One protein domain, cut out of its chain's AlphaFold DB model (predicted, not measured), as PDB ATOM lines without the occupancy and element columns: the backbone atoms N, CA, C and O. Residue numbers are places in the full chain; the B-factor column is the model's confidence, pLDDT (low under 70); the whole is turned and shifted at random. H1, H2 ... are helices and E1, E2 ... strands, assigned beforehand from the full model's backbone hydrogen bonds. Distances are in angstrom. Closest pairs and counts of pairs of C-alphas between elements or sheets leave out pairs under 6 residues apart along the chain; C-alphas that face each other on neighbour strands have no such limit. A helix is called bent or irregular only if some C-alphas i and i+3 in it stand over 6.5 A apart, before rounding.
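AT A GLANCE: This is residues 95 to 225 and 293 to 322 of the 879 residues of the protein "Meu10 protein" of Symbiodinium pilosum (UniProt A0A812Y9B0). With little regular structure, the chain winds in stacked turns, a solenoid with the parallel sheet E1 E3 E4 E5 E6 E7 E10 as one wall; hairpin E8-E9 lies beyond its E10 end. The printed part has 161 residues, of which only 52 are in named elements, along the chain E1 E2 E3 E4 H1 E5 E6 E7 E8 E9 E10; the class is mostly strand, with strands holding 47 of those 52 residues. The whole is compact, radius of gyration of the C-alphas 16.2 A, spans 48 by 35 by 25 A.

HOW THE PARTS SIT: E1, residues 99 to 102, is parallel to E3, residues 122 to 125, with N 101 and O 123 2.8 A apart, within hydrogen-bond range. E2, residues 109 to 111, pairs with no named strand. E4, residues 146 to 149, H1, residues 158 to 162, and E5, residues 170 to 173, form a strand-helix-strand unit, two parallel neighbour strands with a helix between, its crossover right-handed; N 148 and O 171 are 2.9 A apart. H1 is not on the sheet and is irregular, C-alphas 159 and 162 being 7.4 A apart; 0 of 1 O i to N i+4 pairs and 1 of 2 O i to N i+3 pairs are within range. E6, residues 194 to 197, and E7, residues 218 to 223, follow. E8, residues 294 to 299, and E9, residues 302 to 307, are an antiparallel hairpin, with N 306 and O 295 3.0 A apart. E10, residues 316 to 321, is parallel to E7, with N 317 and O 218 2.8 A apart.

IN THESE COORDINATES: C-alpha 99 is at (1.839, -103.713, 60.941), C-alpha 321 at (-8.988, -78.125, 76.041). E7 and E9 are each 16.8 A long.

THE WHOLE: Residues 226 to 292 are not printed, a gap of 32.4 A between C-alphas 225 and 293. The links E3 to E4, E5 to E6 and E6 to E7 are long. Residues 203 to 211, 217 to 225 and 293 to 322 have pLDDT under 70.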
ATOM      1  N   SER A  95      -2.538-108.704  52.482       75.25
ATOM      2  CA  SER A  95      -2.992-108.993  53.839       75.25
ATOM      3  C   SER A  95      -1.824-109.400  54.726       75.25
ATOM      4  O   SER A  95      -0.902-110.084  54.273       75.25
ATOM      5  N   THR A  96      -1.883-109.020  55.995       85.94
ATOM      6  CA  THR A  96      -0.897-109.401  57.012       85.94
ATOM      7  C   THR A  96      -1.544-109.435  58.398       85.94
ATOM      8  O   THR A  96      -2.665-108.963  58.559       85.94
ATOM      9  N   GLY A  97      -0.864-110.010  59.387       91.19
ATOM     10  CA  GLY A  97      -1.216-109.959  60.803       91.19
ATOM     11  C   GLY A  97      -1.151-108.532  61.328       91.19
ATOM     12  O   GLY A  97      -2.101-107.782  61.154       91.19
ATOM     13  N   SER A  98      -0.059-108.146  61.979       95.31
ATOM     14  CA  SER A  98       0.140-106.791  62.506       95.31
ATOM     15  C   SER A  98       1.140-105.992  61.670       95.31
ATOM     16  O   SER A  98       2.108-106.551  61.156       95.31
ATOM     17  N   ILE A  99       0.937-104.678  61.583       95.88
ATOM     18  CA  ILE A  99       1.839-103.713  60.941       95.88
ATOM     19  C   ILE A  99       2.280-102.677  61.975       95.88
ATOM     20  O   ILE A  99       1.442-102.048  62.619       95.88
ATOM     21  N   ALA A 100       3.587-102.454  62.089       97.38
ATOM     22  CA  ALA A 100       4.173-101.440  62.954       97.38
ATOM     23  C   ALA A 100       5.251-100.621  62.224       97.38
ATOM     24  O   ALA A 100       6.270-101.169  61.811       97.38
ATOM     25  N   PHE A 101       5.046 -99.305  62.128       97.38
ATOM     26  CA  PHE A 101       6.042 -98.312  61.710       97.38
ATOM     27  C   PHE A 101       6.352 -97.395  62.893       97.38
ATOM     28  O   PHE A 101       5.534 -96.538  63.239       97.38
ATOM     29  N   LEU A 102       7.499 -97.601  63.546       94.81
ATOM     30  CA  LEU A 102       7.820 -96.972  64.831       94.81
ATOM     31  C   LEU A 102       9.173 -96.255  64.801       94.81
ATOM     32  O   LEU A 102      10.188 -96.867  64.502       94.81
ATOM     33  N   ALA A 103       9.225 -94.986  65.189       93.69
ATOM     34  CA  ALA A 103      10.487 -94.255  65.363       93.69
ATOM     35  C   ALA A 103      11.379 -94.212  64.100       93.69
ATOM     36  O   ALA A 103      12.607 -94.273  64.189       93.69
ATOM     37  N   ASN A 104      10.776 -94.090  62.910       94.06
ATOM     38  CA  ASN A 104      11.495 -93.808  61.663       94.06
ATOM     39  C   ASN A 104      11.390 -92.302  61.381       94.06
ATOM     40  O   ASN A 104      10.527 -91.838  60.639       94.06
ATOM     41  N   TYR A 105      12.227 -91.508  62.048       92.19
ATOM     42  CA  TYR A 105      12.044 -90.055  62.124       92.19
ATOM     43  C   TYR A 105      12.094 -89.322  60.774       92.19
ATOM     44  O   TYR A 105      11.517 -88.243  60.683       92.19
ATOM     45  N   GLN A 106      12.764 -89.880  59.759       95.31
ATOM     46  CA  GLN A 106      12.861 -89.312  58.404       95.31
ATOM     47  C   GLN A 106      11.841 -89.896  57.412       95.31
ATOM     48  O   GLN A 106      11.842 -89.492  56.250       95.31
ATOM     49  N   LEU A 107      10.972 -90.818  57.847       97.00
ATOM     50  CA  LEU A 107      10.044 -91.518  56.961       97.00
ATOM     51  C   LEU A 107       8.999 -90.542  56.440       97.00
ATOM     52  O   LEU A 107       8.229 -89.997  57.223       97.00
ATOM     53  N   GLN A 108       8.976 -90.339  55.128       95.56
ATOM     54  CA  GLN A 108       8.074 -89.412  54.448       95.56
ATOM     55  C   GLN A 108       6.892 -90.135  53.806       95.56
ATOM     56  O   GLN A 108       5.798 -89.570  53.759       95.56
ATOM     57  N   GLU A 109       7.097 -91.369  53.332       94.69
ATOM     58  CA  GLU A 109       6.100 -92.100  52.549       94.69
ATOM     59  C   GLU A 109       6.067 -93.602  52.881       94.69
ATOM     60  O   GLU A 109       7.095 -94.280  52.962       94.69
ATOM     61  N   ILE A 110       4.850 -94.132  53.041       95.44
ATOM     62  CA  ILE A 110       4.563 -95.566  53.165       95.44
ATOM     63  C   ILE A 110       3.670 -95.946  51.988       95.44
ATOM     64  O   ILE A 110       2.554 -95.446  51.880       95.44
ATOM     65  N   ILE A 111       4.128 -96.862  51.138       93.88
ATOM     66  CA  ILE A 111       3.425 -97.289  49.926       93.88
ATOM     67  C   ILE A 111       3.002 -98.753  50.083       93.88
ATOM     68  O   ILE A 111       3.804 -99.672  49.924       93.88
ATOM     69  N   MET A 112       1.722 -98.978  50.388       92.50
ATOM     70  CA  MET A 112       1.120-100.312  50.533       92.50
ATOM     71  C   MET A 112      -0.212-100.448  49.769       92.50
ATOM     72  O   MET A 112      -1.216-100.880  50.328       92.50
ATOM     73  N   PRO A 113      -0.258-100.121  48.461       85.31
ATOM     74  CA  PRO A 113      -1.493 -99.819  47.719       85.31
ATOM     75  C   PRO A 113      -2.534-100.950  47.692       85.31
ATOM     76  O   PRO A 113      -3.720-100.701  47.451       85.31
ATOM     77  N   ASN A 114      -2.102-102.189  47.931       89.31
ATOM     78  CA  ASN A 114      -2.951-103.373  47.917       89.31
ATOM     79  C   ASN A 114      -3.354-103.862  49.314       89.31
ATOM     80  O   ASN A 114      -4.080-104.850  49.390       89.31
ATOM     81  N   ALA A 115      -2.918-103.213  50.397       90.69
ATOM     82  CA  ALA A 115      -3.240-103.630  51.754       90.69
ATOM     83  C   ALA A 115      -4.743-103.459  52.014       90.69
ATOM     84  O   ALA A 115      -5.233-102.348  52.212       90.69
ATOM     85  N   THR A 116      -5.494-104.563  51.984       92.69
ATOM     86  CA  THR A 116      -6.950-104.556  52.180       92.69
ATOM     87  C   THR A 116      -7.365-104.981  53.580       92.69
ATOM     88  O   THR A 116      -8.379-104.493  54.081       92.69
ATOM     89  N   GLU A 117      -6.609-105.879  54.213       93.69
ATOM     90  CA  GLU A 117      -6.950-106.461  55.517       93.69
ATOM     91  C   GLU A 117      -5.699-106.612  56.394       93.69
ATOM     92  O   GLU A 117      -4.662-107.094  55.940       93.69
ATOM     93  N   ILE A 118      -5.810-106.200  57.655       95.75
ATOM     94  CA  ILE A 118      -4.803-106.391  58.705       95.75
ATOM     95  C   ILE A 118      -5.477-107.235  59.791       95.75
ATOM     96  O   ILE A 118      -6.426-106.777  60.420       95.75
ATOM     97  N   ASP A 119      -5.056-108.478  60.006       94.38
ATOM     98  CA  ASP A 119      -5.708-109.384  60.965       94.38
ATOM     99  C   ASP A 119      -5.434-109.006  62.430       94.38
ATOM    100  O   ASP A 119      -6.222-109.329  63.322       94.38
ATOM    101  N   GLY A 120      -4.319-108.321  62.674       94.75
ATOM    102  CA  GLY A 120      -3.847-107.837  63.964       94.75
ATOM    103  C   GLY A 120      -3.930-106.317  64.076       94.75
ATOM    104  O   GLY A 120      -4.936-105.706  63.718       94.75
ATOM    105  N   GLU A 121      -2.886-105.706  64.629       96.56
ATOM    106  CA  GLU A 121      -2.850-104.279  64.963       96.56
ATOM    107  C   GLU A 121      -2.147-103.448  63.884       96.56
ATOM    108  O   GLU A 121      -1.196-103.911  63.257       96.56
ATOM    109  N   LEU A 122      -2.568-102.193  63.720       97.44
ATOM    110  CA  LEU A 122      -1.875-101.183  62.923       97.44
ATOM    111  C   LEU A 122      -1.315-100.104  63.852       97.44
ATOM    112  O   LEU A 122      -2.078 -99.361  64.469       97.44
ATOM    113  N   ARG A 123       0.012 -99.988  63.930       98.00
ATOM    114  CA  ARG A 123       0.706 -98.958  64.715       98.00
ATOM    115  C   ARG A 123       1.581 -98.099  63.810       98.00
ATOM    116  O   ARG A 123       2.497 -98.609  63.174       98.00
ATOM    117  N   VAL A 124       1.333 -96.795  63.782       97.44
ATOM    118  CA  VAL A 124       2.176 -95.816  63.084       97.44
ATOM    119  C   VAL A 124       2.503 -94.712  64.073       97.44
ATOM    120  O   VAL A 124       1.649 -93.875  64.372       97.44
ATOM    121  N   ALA A 125       3.713 -94.739  64.628       95.88
ATOM    122  CA  ALA A 125       4.092 -93.771  65.642       95.88
ATOM    123  C   ALA A 125       5.543 -93.299  65.579       95.88
ATOM    124  O   ALA A 125       6.426 -94.027  65.128       95.88
ATOM    125  N   PHE A 126       5.790 -92.085  66.072       92.88
ATOM    126  CA  PHE A 126       7.118 -91.460  66.101       92.88
ATOM    127  C   PHE A 126       7.777 -91.318  64.709       92.88
ATOM    128  O   PHE A 126       9.002 -91.365  64.593       92.88
ATOM    129  N   ASN A 127       6.995 -91.146  63.636       93.75
ATOM    130  CA  ASN A 127       7.521 -90.900  62.285       93.75
ATOM    131  C   ASN A 127       7.425 -89.396  61.979       93.75
ATOM    132  O   ASN A 127       6.413 -88.903  61.485       93.75
ATOM    133  N   GLY A 128       8.464 -88.648  62.364       91.19
ATOM    134  CA  GLY A 128       8.448 -87.181  62.434       91.19
ATOM    135  C   GLY A 128       8.123 -86.466  61.121       91.19
ATOM    136  O   GLY A 128       7.394 -85.480  61.156       91.19
ATOM    137  N   GLU A 129       8.611 -86.983  59.990       96.38
ATOM    138  CA  GLU A 129       8.443 -86.390  58.651       96.38
ATOM    139  C   GLU A 129       7.283 -86.999  57.833       96.38
ATOM    140  O   GLU A 129       7.054 -86.591  56.691       96.38
ATOM    141  N   LEU A 130       6.523 -87.950  58.398       96.25
ATOM    142  CA  LEU A 130       5.448 -88.654  57.691       96.25
ATOM    143  C   LEU A 130       4.235 -87.733  57.543       96.25
ATOM    144  O   LEU A 130       3.621 -87.354  58.537       96.25
ATOM    145  N   ARG A 131       3.873 -87.379  56.304       92.69
ATOM    146  CA  ARG A 131       2.826 -86.369  56.033       92.69
ATOM    147  C   ARG A 131       1.438 -86.939  55.804       92.69
ATOM    148  O   ARG A 131       0.447 -86.259  56.086       92.69
ATOM    149  N   GLU A 132       1.369 -88.161  55.297       91.06
ATOM    150  CA  GLU A 132       0.133 -88.846  54.929       91.06
ATOM    151  C   GLU A 132       0.270 -90.364  55.094       91.06
ATOM    152  O   GLU A 132       1.365 -90.902  55.253       91.06
ATOM    153  N   LEU A 133      -0.869 -91.054  55.059       91.81
ATOM    154  CA  LEU A 133      -0.985 -92.505  55.212       91.81
ATOM    155  C   LEU A 133      -1.403 -93.185  53.895       91.81
ATOM    156  O   LEU A 133      -2.111 -94.187  53.933       91.81
ATOM    157  N   SER A 134      -0.996 -92.645  52.741       82.06
ATOM    158  CA  SER A 134      -1.450 -93.055  51.395       82.06
ATOM    159  C   SER A 134      -1.277 -94.549  51.094       82.06
ATOM    160  O   SER A 134      -2.043 -95.143  50.335       82.06
ATOM    161  N   GLY A 135      -0.350 -95.225  51.774       83.56
ATOM    162  CA  GLY A 135      -0.232 -96.679  51.725       83.56
ATOM    163  C   GLY A 135      -1.457 -97.456  52.214       83.56
ATOM    164  O   GLY A 135      -1.552 -98.637  51.920       83.56
ATOM    165  N   PHE A 136      -2.410 -96.840  52.917       92.50
ATOM    166  CA  PHE A 136      -3.571 -97.527  53.496       92.50
ATOM    167  C   PHE A 136      -4.908 -97.187  52.813       92.50
ATOM    168  O   PHE A 136      -5.961 -97.560  53.326       92.50
ATOM    169  N   ASP A 137      -4.893 -96.545  51.640       91.38
ATOM    170  CA  ASP A 137      -6.096 -96.093  50.913       91.38
ATOM    171  C   ASP A 137      -7.103 -97.213  50.574       91.38
ATOM    172  O   ASP A 137      -8.306 -96.966  50.417       91.38
ATOM    173  N   SER A 138      -6.609 -98.448  50.432       92.56
ATOM    174  CA  SER A 138      -7.388 -99.655  50.113       92.56
ATOM    175  C   SER A 138      -7.813-100.457  51.350       92.56
ATOM    176  O   SER A 138      -8.510-101.469  51.204       92.56
ATOM    177  N   LEU A 139      -7.411-100.034  52.555       95.12
ATOM    178  CA  LEU A 139      -7.599-100.786  53.792       95.12
ATOM    179  C   LEU A 139      -9.076-100.801  54.199       95.12
ATOM    180  O   LEU A 139      -9.706 -99.757  54.359       95.12
ATOM    181  N   LYS A 140      -9.636-101.998  54.393       95.25
ATOM    182  CA  LYS A 140     -11.058-102.221  54.708       95.25
ATOM    183  C   LYS A 140     -11.291-102.764  56.106       95.25
ATOM    184  O   LYS A 140     -12.363-102.525  56.666       95.25
ATOM    185  N   TYR A 141     -10.329-103.486  56.668       95.62
ATOM    186  CA  TYR A 141     -10.514-104.196  57.928       95.62
ATOM    187  C   TYR A 141      -9.220-104.259  58.747       95.62
ATOM    188  O   TYR A 141      -8.161-104.561  58.200       95.62
ATOM    189  N   VAL A 142      -9.339-104.011  60.055       97.50
ATOM    190  CA  VAL A 142      -8.291-104.219  61.066       97.50
ATOM    191  C   VAL A 142      -8.849-105.103  62.189       97.50
ATOM    192  O   VAL A 142      -9.866-104.780  62.809       97.50
ATOM    193  N   GLY A 143      -8.219-106.246  62.449       95.88
ATOM    194  CA  GLY A 143      -8.672-107.231  63.432       95.88
ATOM    195  C   GLY A 143      -8.256-106.940  64.878       95.88
ATOM    196  O   GLY A 143      -8.827-107.539  65.791       95.88
ATOM    197  N   GLY A 144      -7.336-105.999  65.088       95.81
ATOM    198  CA  GLY A 144      -6.898-105.481  66.382       95.81
ATOM    199  C   GLY A 144      -7.095-103.968  66.513       95.81
ATOM    200  O   GLY A 144      -8.097-103.419  66.042       95.81
ATOM    201  N   ASP A 145      -6.149-103.315  67.185       97.12
ATOM    202  CA  ASP A 145      -6.136-101.876  67.452       97.12
ATOM    203  C   ASP A 145      -5.508-101.085  66.289       97.12
ATOM    204  O   ASP A 145      -4.583-101.553  65.625       97.12
ATOM    205  N   VAL A 146      -5.987 -99.861  66.073       97.75
ATOM    206  CA  VAL A 146      -5.346 -98.835  65.240       97.75
ATOM    207  C   VAL A 146      -4.787 -97.758  66.163       97.75
ATOM    208  O   VAL A 146      -5.538 -97.152  66.928       97.75
ATOM    209  N   TYR A 147      -3.483 -97.506  66.083       97.31
ATOM    210  CA  TYR A 147      -2.775 -96.517  66.890       97.31
ATOM    211  C   TYR A 147      -1.898 -95.630  66.004       97.31
ATOM    212  O   TYR A 147      -0.889 -96.085  65.463       97.31
ATOM    213  N   ILE A 148      -2.291 -94.366  65.858       97.12
ATOM    214  CA  ILE A 148      -1.576 -93.348  65.086       97.12
ATOM    215  C   ILE A 148      -1.155 -92.238  66.047       97.12
ATOM    216  O   ILE A 148      -2.004 -91.450  66.476       97.12
ATOM    217  N   ALA A 149       0.126 -92.172  66.415       94.12
ATOM    218  CA  ALA A 149       0.566 -91.186  67.398       94.12
ATOM    219  C   ALA A 149       1.946 -90.583  67.171       94.12
ATOM    220  O   ALA A 149       2.819 -91.221  66.604       94.12
ATOM    221  N   GLU A 150       2.156 -89.353  67.633       91.81
ATOM    222  CA  GLU A 150       3.472 -88.700  67.585       91.81
ATOM    223  C   GLU A 150       4.072 -88.603  66.163       91.81
ATOM    224  O   GLU A 150       5.289 -88.630  65.969       91.81
ATOM    225  N   ASN A 151       3.226 -88.479  65.131       94.25
ATOM    226  CA  ASN A 151       3.662 -88.200  63.760       94.25
ATOM    227  C   ASN A 151       3.514 -86.694  63.511       94.25
ATOM    228  O   ASN A 151       2.448 -86.194  63.147       94.25
ATOM    229  N   ARG A 152       4.588 -85.950  63.793       93.75
ATOM    230  CA  ARG A 152       4.570 -84.483  63.890       93.75
ATOM    231  C   ARG A 152       4.041 -83.789  62.634       93.75
ATOM    232  O   ARG A 152       3.255 -82.853  62.765       93.75
ATOM    233  N   GLU A 153       4.462 -84.238  61.455       95.75
ATOM    234  CA  GLU A 153       4.100 -83.639  60.164       95.75
ATOM    235  C   GLU A 153       2.861 -84.277  59.506       95.75
ATOM    236  O   GLU A 153       2.471 -83.850  58.415       95.75
ATOM    237  N   LEU A 154       2.206 -85.245  60.166       95.44
ATOM    238  CA  LEU A 154       1.031 -85.939  59.637       95.44
ATOM    239  C   LEU A 154      -0.155 -84.979  59.548       95.44
ATOM    240  O   LEU A 154      -0.689 -84.537  60.563       95.44
ATOM    241  N   GLN A 155      -0.579 -84.662  58.326       92.12
ATOM    242  CA  GLN A 155      -1.627 -83.672  58.059       92.12
ATOM    243  C   GLN A 155      -2.991 -84.298  57.771       92.12
ATOM    244  O   GLN A 155      -4.008 -83.630  57.985       92.12
ATOM    245  N   ASP A 156      -3.005 -85.545  57.293       86.31
ATOM    246  CA  ASP A 156      -4.192 -86.224  56.783       86.31
ATOM    247  C   ASP A 156      -4.231 -87.715  57.171       86.31
ATOM    248  O   ASP A 156      -3.232 -88.426  57.081       86.31
ATOM    249  N   ILE A 157      -5.419 -88.193  57.556       91.56
ATOM    250  CA  ILE A 157      -5.728 -89.615  57.798       91.56
ATOM    251  C   ILE A 157      -6.754 -90.163  56.796       91.56
ATOM    252  O   ILE A 157      -7.369 -91.206  57.029       91.56
ATOM    253  N   SER A 158      -6.992 -89.460  55.687       89.38
ATOM    254  CA  SER A 158      -8.047 -89.800  54.739       89.38
ATOM    255  C   SER A 158      -7.850 -91.122  53.997       89.38
ATOM    256  O   SER A 158      -8.812 -91.641  53.423       89.38
ATOM    257  N   ALA A 159      -6.673 -91.730  54.123       91.12
ATOM    258  CA  ALA A 159      -6.418 -93.108  53.727       91.12
ATOM    259  C   ALA A 159      -7.429 -94.105  54.323       91.12
ATOM    260  O   ALA A 159      -7.812 -95.080  53.683       91.12
ATOM    261  N   PHE A 160      -7.984 -93.823  55.507       92.81
ATOM    262  CA  PHE A 160      -8.972 -94.700  56.143       92.81
ATOM    263  C   PHE A 160     -10.410 -94.569  55.607       92.81
ATOM    264  O   PHE A 160     -11.318 -95.213  56.127       92.81
ATOM    265  N   LYS A 161     -10.661 -93.821  54.522       89.56
ATOM    266  CA  LYS A 161     -12.006 -93.687  53.913       89.56
ATOM    267  C   LYS A 161     -12.657 -95.027  53.528       89.56
ATOM    268  O   LYS A 161     -13.890 -95.146  53.520       89.56
ATOM    269  N   GLN A 162     -11.860 -96.039  53.181       92.25
ATOM    270  CA  GLN A 162     -12.354 -97.381  52.841       92.25
ATOM    271  C   GLN A 162     -12.465 -98.324  54.045       92.25
ATOM    272  O   GLN A 162     -13.075 -99.387  53.915       92.25
ATOM    273  N   LEU A 163     -11.963 -97.927  55.216       94.31
ATOM    274  CA  LEU A 163     -11.943 -98.758  56.413       94.31
ATOM    275  C   LEU A 163     -13.371 -98.921  56.958       94.31
ATOM    276  O   LEU A 163     -14.077 -97.947  57.223       94.31
ATOM    277  N   ARG A 164     -13.827-100.173  57.067       94.88
ATOM    278  CA  ARG A 164     -15.193-100.556  57.471       94.88
ATOM    279  C   ARG A 164     -15.260-101.142  58.869       94.88
ATOM    280  O   ARG A 164     -16.292-101.029  59.523       94.88
ATOM    281  N   ALA A 165     -14.193-101.769  59.351       94.75
ATOM    282  CA  ALA A 165     -14.190-102.298  60.705       94.75
ATOM    283  C   ALA A 165     -12.796-102.309  61.328       94.75
ATOM    284  O   ALA A 165     -11.825-102.715  60.698       94.75
ATOM    285  N   VAL A 166     -12.751-101.912  62.596       96.94
ATOM    286  CA  VAL A 166     -11.629-102.073  63.514       96.94
ATOM    287  C   VAL A 166     -12.164-102.849  64.702       96.94
ATOM    288  O   VAL A 166     -13.058-102.371  65.389       96.94
ATOM    289  N   LYS A 167     -11.706-104.078  64.935       95.88
ATOM    290  CA  LYS A 167     -12.236-104.895  66.042       95.88
ATOM    291  C   LYS A 167     -11.781-104.404  67.419       95.88
ATOM    292  O   LYS A 167     -12.490-104.650  68.394       95.88
ATOM    293  N   GLY A 168     -10.638-103.732  67.490       93.50
ATOM    294  CA  GLY A 168     -10.076-103.156  68.703       93.50
ATOM    295  C   GLY A 168     -10.365-101.661  68.871       93.50
ATOM    296  O   GLY A 168     -11.409-101.155  68.450       93.50
ATOM    297  N   ASN A 169      -9.441-100.958  69.522       92.75
ATOM    298  CA  ASN A 169      -9.470 -99.509  69.715       92.75
ATOM    299  C   ASN A 169      -8.997 -98.759  68.462       92.75
ATOM    300  O   ASN A 169      -8.175 -99.260  67.706       92.75
ATOM    301  N   PHE A 170      -9.466 -97.527  68.283       94.62
ATOM    302  CA  PHE A 170      -8.973 -96.592  67.275       94.62
ATOM    303  C   PHE A 170      -8.462 -95.334  67.975       94.62
ATOM    304  O   PHE A 170      -9.247 -94.612  68.590       94.62
ATOM    305  N   GLN A 171      -7.160 -95.078  67.901       93.62
ATOM    306  CA  GLN A 171      -6.497 -93.989  68.610       93.62
ATOM    307  C   GLN A 171      -5.702 -93.113  67.639       93.62
ATOM    308  O   GLN A 171      -4.879 -93.622  66.878       93.62
ATOM    309  N   VAL A 172      -5.941 -91.802  67.681       92.75
ATOM    310  CA  VAL A 172      -5.202 -90.789  66.914       92.75
ATOM    311  C   VAL A 172      -4.780 -89.685  67.868       92.75
ATOM    312  O   VAL A 172      -5.572 -88.787  68.173       92.75
ATOM    313  N   ASN A 173      -3.551 -89.770  68.371       90.06
ATOM    314  CA  ASN A 173      -3.083 -88.933  69.471       90.06
ATOM    315  C   ASN A 173      -1.806 -88.176  69.105       90.06
ATOM    316  O   ASN A 173      -0.985 -88.712  68.382       90.06
ATOM    317  N   GLU A 174      -1.600 -86.961  69.607       85.25
ATOM    318  CA  GLU A 174      -0.290 -86.288  69.500       85.25
ATOM    319  C   GLU A 174       0.224 -86.114  68.049       85.25
ATOM    320  O   GLU A 174       1.423 -86.173  67.784       85.25
ATOM    321  N   ASN A 175      -0.670 -85.891  67.075       90.00
ATOM    322  CA  ASN A 175      -0.298 -85.544  65.696       90.00
ATOM    323  C   ASN A 175      -0.578 -84.043  65.469       90.00
ATOM    324  O   ASN A 175      -1.659 -83.673  64.997       90.00
ATOM    325  N   PRO A 176       0.344 -83.135  65.848       88.44
ATOM    326  CA  PRO A 176       0.078 -81.699  65.894       88.44
ATOM    327  C   PRO A 176      -0.271 -81.089  64.533       88.44
ATOM    328  O   PRO A 176      -1.031 -80.126  64.504       88.44
ATOM    329  N   ALA A 177       0.223 -81.620  63.407       91.19
ATOM    330  CA  ALA A 177      -0.100 -81.117  62.068       91.19
ATOM    331  C   ALA A 177      -1.464 -81.579  61.513       91.19
ATOM    332  O   ALA A 177      -1.903 -81.028  60.499       91.19
ATOM    333  N   LEU A 178      -2.147 -82.525  62.170       91.00
ATOM    334  CA  LEU A 178      -3.392 -83.122  61.682       91.00
ATOM    335  C   LEU A 178      -4.518 -82.082  61.642       91.00
ATOM    336  O   LEU A 178      -4.813 -81.442  62.652       91.00
ATOM    337  N   ARG A 179      -5.159 -81.907  60.478       86.62
ATOM    338  CA  ARG A 179      -6.133 -80.814  60.255       86.62
ATOM    339  C   ARG A 179      -7.592 -81.248  60.273       86.62
ATOM    340  O   ARG A 179      -8.469 -80.436  60.575       86.62
ATOM    341  N   ASP A 180      -7.867 -82.494  59.911       83.25
ATOM    342  CA  ASP A 180      -9.222 -83.022  59.816       83.25
ATOM    343  C   ASP A 180      -9.272 -84.533  60.081       83.25
ATOM    344  O   ASP A 180      -8.247 -85.198  60.213       83.25
ATOM    345  N   LEU A 181     -10.491 -85.056  60.223       84.94
ATOM    346  CA  LEU A 181     -10.763 -86.472  60.475       84.94
ATOM    347  C   LEU A 181     -11.484 -87.122  59.282       84.94
ATOM    348  O   LEU A 181     -12.326 -87.998  59.467       84.94
ATOM    349  N   SER A 182     -11.189 -86.700  58.048       82.94
ATOM    350  CA  SER A 182     -11.884 -87.173  56.837       82.94
ATOM    351  C   SER A 182     -11.688 -88.658  56.503       82.94
ATOM    352  O   SER A 182     -12.381 -89.189  55.633       82.94
ATOM    353  N   GLY A 183     -10.787 -89.343  57.213       83.44
ATOM    354  CA  GLY A 183     -10.655 -90.801  57.200       83.44
ATOM    355  C   GLY A 183     -11.718 -91.548  58.009       83.44
ATOM    356  O   GLY A 183     -11.902 -92.744  57.806       83.44
ATOM    357  N   LEU A 184     -12.440 -90.878  58.912       85.31
ATOM    358  CA  LEU A 184     -13.493 -91.500  59.717       85.31
ATOM    359  C   LEU A 184     -14.848 -91.398  59.006       85.31
ATOM    360  O   LEU A 184     -15.298 -90.308  58.650       85.31
ATOM    361  N   SER A 185     -15.521 -92.537  58.831       81.12
ATOM    362  CA  SER A 185     -16.827 -92.624  58.164       81.12
ATOM    363  C   SER A 185     -17.882 -93.306  59.038       81.12
ATOM    364  O   SER A 185     -17.555 -94.100  59.920       81.12
ATOM    365  N   SER A 186     -19.164 -93.033  58.769       78.75
ATOM    366  CA  SER A 186     -20.308 -93.709  59.408       78.75
ATOM    367  C   SER A 186     -20.341 -95.214  59.161       78.75
ATOM    368  O   SER A 186     -20.900 -95.962  59.958       78.75
ATOM    369  N   ASP A 187     -19.749 -95.653  58.051       83.31
ATOM    370  CA  ASP A 187     -19.721 -97.054  57.631       83.31
ATOM    371  C   ASP A 187     -18.639 -97.858  58.370       83.31
ATOM    372  O   ASP A 187     -18.501 -99.062  58.146       83.31
ATOM    373  N   MET A 188     -17.859 -97.199  59.235       89.00
ATOM    374  CA  MET A 188     -16.831 -97.814  60.061       89.00
ATOM    375  C   MET A 188     -17.407 -98.269  61.412       89.00
ATOM    376  O   MET A 188     -18.043 -97.499  62.132       89.00
ATOM    377  N   SER A 189     -17.133 -99.520  61.789       90.44
ATOM    378  CA  SER A 189     -17.432-100.085  63.109       90.44
ATOM    379  C   SER A 189     -16.152-100.261  63.926       90.44
ATOM    380  O   SER A 189     -15.260-100.994  63.513       90.44
ATOM    381  N   ILE A 190     -16.082 -99.658  65.108       91.69
ATOM    382  CA  ILE A 190     -14.982 -99.784  66.071       91.69
ATOM    383  C   ILE A 190     -15.451-100.672  67.231       91.69
ATOM    384  O   ILE A 190     -16.403-100.347  67.937       91.69
ATOM    385  N   GLY A 191     -14.802-101.819  67.422       85.94
ATOM    386  CA  GLY A 191     -15.161-102.817  68.427       85.94
ATOM    387  C   GLY A 191     -14.714-102.468  69.851       85.94
ATOM    388  O   GLY A 191     -15.302-102.981  70.803       85.94
ATOM    389  N   GLY A 192     -13.736-101.571  69.996       85.75
ATOM    390  CA  GLY A 192     -13.259-101.000  71.255       85.75
ATOM    391  C   GLY A 192     -13.602 -99.515  71.395       85.75
ATOM    392  O   GLY A 192     -14.725 -99.095  71.114       85.75
ATOM    393  N   ASN A 193     -12.637 -98.721  71.862       82.56
ATOM    394  CA  ASN A 193     -12.782 -97.284  72.105       82.56
ATOM    395  C   ASN A 193     -12.287 -96.451  70.917       82.56
ATOM    396  O   ASN A 193     -11.329 -96.831  70.253       82.56
ATOM    397  N   LEU A 194     -12.894 -95.285  70.701       83.50
ATOM    398  CA  LEU A 194     -12.378 -94.242  69.812       83.50
ATOM    399  C   LEU A 194     -11.731 -93.145  70.661       83.50
ATOM    400  O   LEU A 194     -12.408 -92.542  71.493       83.50
ATOM    401  N   GLN A 195     -10.455 -92.854  70.442       83.31
ATOM    402  CA  GLN A 195      -9.750 -91.761  71.102       83.31
ATOM    403  C   GLN A 195      -9.076 -90.865  70.068       83.31
ATOM    404  O   GLN A 195      -8.294 -91.323  69.244       83.31
ATOM    405  N   VAL A 196      -9.387 -89.575  70.120       83.44
ATOM    406  CA  VAL A 196      -8.681 -88.538  69.370       83.44
ATOM    407  C   VAL A 196      -8.312 -87.452  70.364       83.44
ATOM    408  O   VAL A 196      -9.200 -86.768  70.875       83.44
ATOM    409  N   SER A 197      -7.031 -87.306  70.686       79.12
ATOM    410  CA  SER A 197      -6.568 -86.312  71.659       79.12
ATOM    411  C   SER A 197      -5.242 -85.679  71.263       79.12
ATOM    412  O   SER A 197      -4.482 -86.253  70.506       79.12
ATOM    413  N   GLU A 198      -4.960 -84.475  71.763       74.44
ATOM    414  CA  GLU A 198      -3.628 -83.855  71.624       74.44
ATOM    415  C   GLU A 198      -3.184 -83.617  70.161       74.44
ATOM    416  O   GLU A 198      -2.003 -83.533  69.853       74.44
ATOM    417  N   ASN A 199      -4.140 -83.446  69.241       80.00
ATOM    418  CA  ASN A 199      -3.873 -83.043  67.855       80.00
ATOM    419  C   ASN A 199      -4.055 -81.519  67.731       80.00
ATOM    420  O   ASN A 199      -5.174 -81.028  67.572       80.00
ATOM    421  N   GLU A 200      -2.969 -80.758  67.877       80.94
ATOM    422  CA  GLU A 200      -3.007 -79.297  68.071       80.94
ATOM    423  C   GLU A 200      -3.723 -78.510  66.964       80.94
ATOM    424  O   GLU A 200      -4.458 -77.569  67.278       80.94
ATOM    425  N   ASN A 201      -3.531 -78.879  65.691       80.81
ATOM    426  CA  ASN A 201      -4.169 -78.217  64.545       80.81
ATOM    427  C   ASN A 201      -5.546 -78.795  64.184       80.81
ATOM    428  O   ASN A 201      -6.181 -78.319  63.236       80.81
ATOM    429  N   LEU A 202      -6.048 -79.772  64.946       77.31
ATOM    430  CA  LEU A 202      -7.370 -80.339  64.728       77.31
ATOM    431  C   LEU A 202      -8.430 -79.442  65.385       77.31
ATOM    432  O   LEU A 202      -8.754 -79.559  66.570       77.31
ATOM    433  N   LEU A 203      -8.989 -78.531  64.584       64.56
ATOM    434  CA  LEU A 203      -9.915 -77.479  65.036       64.56
ATOM    435  C   LEU A 203     -11.368 -77.952  65.240       64.56
ATOM    436  O   LEU A 203     -12.253 -77.151  65.556       64.56
ATOM    437  N   GLY A 204     -11.640 -79.243  65.050       63.09
ATOM    438  CA  GLY A 204     -12.951 -79.855  65.246       63.09
ATOM    439  C   GLY A 204     -13.099 -81.184  64.506       63.09
ATOM    440  O   GLY A 204     -12.135 -81.744  64.000       63.09
ATOM    441  N   ILE A 205     -14.342 -81.657  64.385       64.50
ATOM    442  CA  ILE A 205     -14.718 -82.844  63.590       64.50
ATOM    443  C   ILE A 205     -14.820 -82.552  62.082       64.50
ATOM    444  O   ILE A 205     -15.567 -83.217  61.365       64.50
ATOM    445  N   SER A 206     -14.143 -81.511  61.587       59.28
ATOM    446  CA  SER A 206     -14.110 -81.215  60.152       59.28
ATOM    447  C   SER A 206     -13.629 -82.442  59.375       59.28
ATOM    448  O   SER A 206     -12.818 -83.220  59.870       59.28
ATOM    449  N   GLY A 207     -14.180 -82.648  58.180       60.69
ATOM    450  CA  GLY A 207     -13.915 -83.840  57.371       60.69
ATOM    451  C   GLY A 207     -14.804 -85.044  57.702       60.69
ATOM    452  O   GLY A 207     -15.003 -85.874  56.821       60.69
ATOM    453  N   MET A 208     -15.414 -85.117  58.892       66.56
ATOM    454  CA  MET A 208     -16.353 -86.194  59.236       66.56
ATOM    455  C   MET A 208     -17.770 -85.876  58.752       66.56
ATOM    456  O   MET A 208     -18.315 -84.815  59.061       66.56
ATOM    457  N   LEU A 209     -18.388 -86.818  58.035       56.16
ATOM    458  CA  LEU A 209     -19.819 -86.764  57.709       56.16
ATOM    459  C   LEU A 209     -20.678 -87.214  58.901       56.16
ATOM    460  O   LEU A 209     -21.686 -86.580  59.194       56.16
ATOM    461  N   ASP A 210     -20.240 -88.263  59.605       66.44
ATOM    462  CA  ASP A 210     -20.899 -88.859  60.771       66.44
ATOM    463  C   ASP A 210     -19.882 -89.645  61.624       66.44
ATOM    464  O   ASP A 210     -18.774 -89.942  61.171       66.44
ATOM    465  N   LEU A 211     -20.240 -89.964  62.875       68.12
ATOM    466  CA  LEU A 211     -19.389 -90.760  63.771       68.12
ATOM    467  C   LEU A 211     -19.461 -92.262  63.433       68.12
ATOM    468  O   LEU A 211     -20.555 -92.754  63.150       68.12
ATOM    469  N   PRO A 212     -18.340 -93.002  63.544       78.12
ATOM    470  CA  PRO A 212     -18.345 -94.456  63.414       78.12
ATOM    471  C   PRO A 212     -19.168 -95.119  64.529       78.12
ATOM    472  O   PRO A 212     -19.353 -94.560  65.617       78.12
ATOM    473  N   ALA A 213     -19.635 -96.342  64.284       78.88
ATOM    474  CA  ALA A 213     -20.282 -97.156  65.306       78.88
ATOM    475  C   ALA A 213     -19.224 -97.681  66.289       78.88
ATOM    476  O   ALA A 213     -18.455 -98.569  65.946       78.88
ATOM    477  N   VAL A 214     -19.168 -97.132  67.505       76.81
ATOM    478  CA  VAL A 214     -18.174 -97.499  68.532       76.81
ATOM    479  C   VAL A 214     -18.828 -98.367  69.605       76.81
ATOM    480  O   VAL A 214     -19.795 -97.928  70.214       76.81
ATOM    481  N   ASN A 215     -18.298 -99.563  69.870       74.44
ATOM    482  CA  ASN A 215     -18.797-100.478  70.908       74.44
ATOM    483  C   ASN A 215     -18.372-100.077  72.335       74.44
ATOM    484  O   ASN A 215     -19.049-100.420  73.306       74.44
ATOM    485  N   GLY A 216     -17.235 -99.394  72.476       70.50
ATOM    486  CA  GLY A 216     -16.724 -98.858  73.735       70.50
ATOM    487  C   GLY A 216     -17.172 -97.418  73.991       70.50
ATOM    488  O   GLY A 216     -18.351 -97.074  73.878       70.50
ATOM    489  N   TYR A 217     -16.224 -96.560  74.368       63.97
ATOM    490  CA  TYR A 217     -16.438 -95.117  74.508       63.97
ATOM    491  C   TYR A 217     -15.744 -94.330  73.394       63.97
ATOM    492  O   TYR A 217     -14.762 -94.789  72.816       63.97
ATOM    493  N   ALA A 218     -16.233 -93.118  73.122       66.38
ATOM    494  CA  ALA A 218     -15.571 -92.177  72.220       66.38
ATOM    495  C   ALA A 218     -15.113 -90.926  72.987       66.38
ATOM    496  O   ALA A 218     -15.946 -90.236  73.582       66.38
ATOM    497  N   VAL A 219     -13.812 -90.630  72.962       69.38
ATOM    498  CA  VAL A 219     -13.205 -89.396  73.478       69.38
ATOM    499  C   VAL A 219     -12.653 -88.605  72.304       69.38
ATOM    500  O   VAL A 219     -11.775 -89.083  71.597       69.38
ATOM    501  N   LEU A 220     -13.155 -87.386  72.115       69.50
ATOM    502  CA  LEU A 220     -12.646 -86.459  71.107       69.50
ATOM    503  C   LEU A 220     -12.248 -85.149  71.793       69.50
ATOM    504  O   LEU A 220     -13.101 -84.477  72.386       69.50
ATOM    505  N   SER A 221     -10.964 -84.810  71.723       63.31
ATOM    506  CA  SER A 221     -10.401 -83.562  72.227       63.31
ATOM    507  C   SER A 221      -9.934 -82.682  71.074       63.31
ATOM    508  O   SER A 221      -9.180 -83.136  70.217       63.31
ATOM    509  N   PHE A 222     -10.396 -81.430  71.051       61.78
ATOM    510  CA  PHE A 222     -10.097 -80.470  69.985       61.78
ATOM    511  C   PHE A 222      -9.531 -79.183  70.552       61.78
ATOM    512  O   PHE A 222     -10.000 -78.694  71.587       61.78
ATOM    513  N   ASN A 223      -8.610 -78.586  69.803       47.12
ATOM    514  CA  ASN A 223      -8.075 -77.283  70.132       47.12
ATOM    515  C   ASN A 223      -8.959 -76.179  69.534       47.12
ATOM    516  O   ASN A 223      -9.182 -76.111  68.327       47.12
ATOM    517  N   CYS A 224      -9.486 -75.291  70.372       40.12
ATOM    518  CA  CYS A 224     -10.246 -74.132  69.901       40.12
ATOM    519  C   CYS A 224      -9.291 -72.957  69.653       40.12
ATOM    520  O   CYS A 224      -9.169 -72.076  70.503       40.12
ATOM    521  N   SER A 225      -8.614 -72.909  68.500       39.66
ATOM    522  CA  SER A 225      -7.732 -71.777  68.187       39.66
ATOM    523  C   SER A 225      -8.553 -70.512  67.893       39.66
ATOM    524  O   SER A 225      -9.209 -70.392  66.856       39.66
ATOM    525  N   GLY A 293     -35.462 -86.375  77.209       29.75
ATOM    526  CA  GLY A 293     -34.668 -87.592  76.961       29.75
ATOM    527  C   GLY A 293     -33.175 -87.528  77.313       29.75
ATOM    528  O   GLY A 293     -32.395 -88.330  76.802       29.75
ATOM    529  N   ARG A 294     -32.759 -86.581  78.162       32.19
ATOM    530  CA  ARG A 294     -31.375 -86.446  78.642       32.19
ATOM    531  C   ARG A 294     -31.345 -86.362  80.160       32.19
ATOM    532  O   ARG A 294     -32.131 -85.615  80.747       32.19
ATOM    533  N   VAL A 295     -30.419 -87.096  80.771       29.97
ATOM    534  CA  VAL A 295     -30.136 -87.035  82.210       29.97
ATOM    535  C   VAL A 295     -28.744 -86.443  82.388       29.97
ATOM    536  O   VAL A 295     -27.773 -86.952  81.833       29.97
ATOM    537  N   LEU A 296     -28.665 -85.340  83.131       33.41
ATOM    538  CA  LEU A 296     -27.402 -84.719  83.522       33.41
ATOM    539  C   LEU A 296     -27.117 -85.092  84.979       33.41
ATOM    540  O   LEU A 296     -27.931 -84.780  85.851       33.41
ATOM    541  N   LEU A 297     -25.982 -85.748  85.225       32.78
ATOM    542  CA  LEU A 297     -25.503 -86.067  86.572       32.78
ATOM    543  C   LEU A 297     -24.341 -85.138  86.922       32.78
ATOM    544  O   LEU A 297     -23.405 -84.977  86.134       32.78
ATOM    545  N   ARG A 298     -24.421 -84.522  88.104       33.44
ATOM    546  CA  ARG A 298     -23.396 -83.623  88.636       33.44
ATOM    547  C   ARG A 298     -22.837 -84.207  89.931       33.44
ATOM    548  O   ARG A 298     -23.594 -84.411  90.875       33.44
ATOM    549  N   MET A 299     -21.529 -84.447  89.952       32.22
ATOM    550  CA  MET A 299     -20.742 -84.725  91.159       32.22
ATOM    551  C   MET A 299     -19.582 -83.727  91.232       32.22
ATOM    552  O   MET A 299     -19.303 -83.064  90.232       32.22
ATOM    553  N   HIS A 300     -18.962 -83.598  92.410       30.38
ATOM    554  CA  HIS A 300     -18.129 -82.453  92.792       30.38
ATOM    555  C   HIS A 300     -17.070 -82.028  91.758       30.38
ATOM    556  O   HIS A 300     -16.919 -80.822  91.580       30.38
ATOM    557  N   ASP A 301     -16.496 -82.954  90.971       27.98
ATOM    558  CA  ASP A 301     -15.409 -82.619  90.033       27.98
ATOM    559  C   ASP A 301     -15.608 -83.051  88.560       27.98
ATOM    560  O   ASP A 301     -14.706 -82.858  87.748       27.98
ATOM    561  N   ARG A 302     -16.765 -83.608  88.142       29.52
ATOM    562  CA  ARG A 302     -17.013 -84.004  86.724       29.52
ATOM    563  C   ARG A 302     -18.483 -83.884  86.292       29.52
ATOM    564  O   ARG A 302     -19.399 -83.956  87.111       29.52
ATOM    565  N   HIS A 303     -18.709 -83.736  84.979       32.00
ATOM    566  CA  HIS A 303     -20.044 -83.666  84.360       32.00
ATOM    567  C   HIS A 303     -20.305 -84.877  83.452       32.00
ATOM    568  O   HIS A 303     -19.484 -85.175  82.591       32.00
ATOM    569  N   TYR A 304     -21.478 -85.510  83.585       34.78
ATOM    570  CA  TYR A 304     -21.905 -86.625  82.727       34.78
ATOM    571  C   TYR A 304     -23.209 -86.290  81.988       34.78
ATOM    572  O   TYR A 304     -24.166 -85.798  82.598       34.78
ATOM    573  N   LEU A 305     -23.264 -86.580  80.682       32.09
ATOM    574  CA  LEU A 305     -24.455 -86.435  79.838       32.09
ATOM    575  C   LEU A 305     -24.901 -87.813  79.333       32.09
ATOM    576  O   LEU A 305     -24.244 -88.405  78.485       32.09
ATOM    577  N   LEU A 306     -26.039 -88.309  79.823       31.12
ATOM    578  CA  LEU A 306     -26.613 -89.583  79.382       31.12
ATOM    579  C   LEU A 306     -27.686 -89.345  78.310       31.12
ATOM    580  O   LEU A 306     -28.596 -88.527  78.501       31.12
ATOM    581  N   ARG A 307     -27.598 -90.082  77.194       30.34
ATOM    582  CA  ARG A 307     -28.574 -90.090  76.091       30.34
ATOM    583  C   ARG A 307     -29.240 -91.467  76.043       30.34
ATOM    584  O   ARG A 307     -28.540 -92.463  75.931       30.34
ATOM    585  N   GLY A 308     -30.568 -91.525  76.137       27.03
ATOM    586  CA  GLY A 308     -31.317 -92.784  76.077       27.03
ATOM    587  C   GLY A 308     -32.270 -92.829  74.886       27.03
ATOM    588  O   GLY A 308     -33.252 -92.091  74.860       27.03
ATOM    589  N   GLY A 309     -31.991 -93.714  73.931       24.58
ATOM    590  CA  GLY A 309     -32.981 -94.352  73.062       24.58
ATOM    591  C   GLY A 309     -32.940 -95.846  73.381       24.58
ATOM    592  O   GLY A 309     -31.858 -96.397  73.559       24.58
ATOM    593  N   TRP A 310     -34.093 -96.488  73.566       29.98
ATOM    594  CA  TRP A 310     -34.140 -97.907  73.922       29.98
ATOM    595  C   TRP A 310     -33.683 -98.740  72.720       29.98
ATOM    596  O   TRP A 310     -34.409 -98.851  71.738       29.98
ATOM    597  N   GLY A 311     -32.464 -99.275  72.818       26.64
ATOM    598  CA  GLY A 311     -31.789-100.068  71.790       26.64
ATOM    599  C   GLY A 311     -30.357 -99.578  71.570       26.64
ATOM    600  O   GLY A 311     -30.117 -98.845  70.624       26.64
ATOM    601  N   CYS A 312     -29.447 -99.974  72.470       28.19
ATOM    602  CA  CYS A 312     -27.981 -99.800  72.415       28.19
ATOM    603  C   CYS A 312     -27.468 -98.344  72.282       28.19
ATOM    604  O   CYS A 312     -27.420 -97.774  71.200       28.19
ATOM    605  N   SER A 313     -27.036 -97.738  73.395       24.45
ATOM    606  CA  SER A 313     -26.522 -96.356  73.452       24.45
ATOM    607  C   SER A 313     -25.152 -96.275  74.145       24.45
ATOM    608  O   SER A 313     -25.031 -96.741  75.277       24.45
ATOM    609  N   PHE A 314     -24.170 -95.638  73.490       31.94
ATOM    610  CA  PHE A 314     -22.780 -95.453  73.954       31.94
ATOM    611  C   PHE A 314     -22.510 -94.027  74.487       31.94
ATOM    612  O   PHE A 314     -23.153 -93.070  74.037       31.94
ATOM    613  N   PRO A 315     -21.565 -93.845  75.433       27.80
ATOM    614  CA  PRO A 315     -21.143 -92.530  75.909       27.80
ATOM    615  C   PRO A 315     -20.103 -91.886  74.968       27.80
ATOM    616  O   PRO A 315     -19.016 -92.422  74.762       27.80
ATOM    617  N   VAL A 316     -20.416 -90.698  74.440       31.45
ATOM    618  CA  VAL A 316     -19.469 -89.824  73.717       31.45
ATOM    619  C   VAL A 316     -19.066 -88.672  74.640       31.45
ATOM    620  O   VAL A 316     -19.932 -87.941  75.131       31.45
ATOM    621  N   VAL A 317     -17.766 -88.500  74.871       31.77
ATOM    622  CA  VAL A 317     -17.172 -87.427  75.680       31.77
ATOM    623  C   VAL A 317     -16.394 -86.497  74.746       31.77
ATOM    624  O   VAL A 317     -15.360 -86.869  74.206       31.77
ATOM    625  N   ILE A 318     -16.896 -85.276  74.542       31.67
ATOM    626  CA  ILE A 318     -16.178 -84.223  73.808       31.67
ATOM    627  C   ILE A 318     -15.569 -83.280  74.845       31.67
ATOM    628  O   ILE A 318     -16.310 -82.647  75.605       31.67
ATOM    629  N   VAL A 319     -14.241 -83.195  74.888       30.33
ATOM    630  CA  VAL A 319     -13.496 -82.309  75.793       30.33
ATOM    631  C   VAL A 319     -12.859 -81.211  74.947       30.33
ATOM    632  O   VAL A 319     -12.071 -81.491  74.064       30.33
ATOM    633  N   GLY A 320     -13.217 -79.948  75.163       29.19
ATOM    634  CA  GLY A 320     -12.451 -78.839  74.588       29.19
ATOM    635  C   GLY A 320     -11.370 -78.448  75.582       29.19
ATOM    636  O   GLY A 320     -11.716 -77.976  76.667       29.19
ATOM    637  N   THR A 321     -10.101 -78.655  75.250       28.98
ATOM    638  CA  THR A 321      -8.988 -78.125  76.041       28.98
ATOM    639  C   THR A 321      -8.675 -76.709  75.555       28.98
ATOM    640  O   THR A 321      -8.587 -76.438  74.358       28.98
ATOM    641  N   GLY A 322      -8.616 -75.760  76.493       27.03
ATOM    642  CA  GLY A 322      -8.117 -74.418  76.215       27.03
ATOM    643  C   GLY A 322      -6.605 -74.485  76.041       27.03
ATOM    644  O   GLY A 322      -5.942 -75.082  76.882       27.03
TER     645      GLY A 322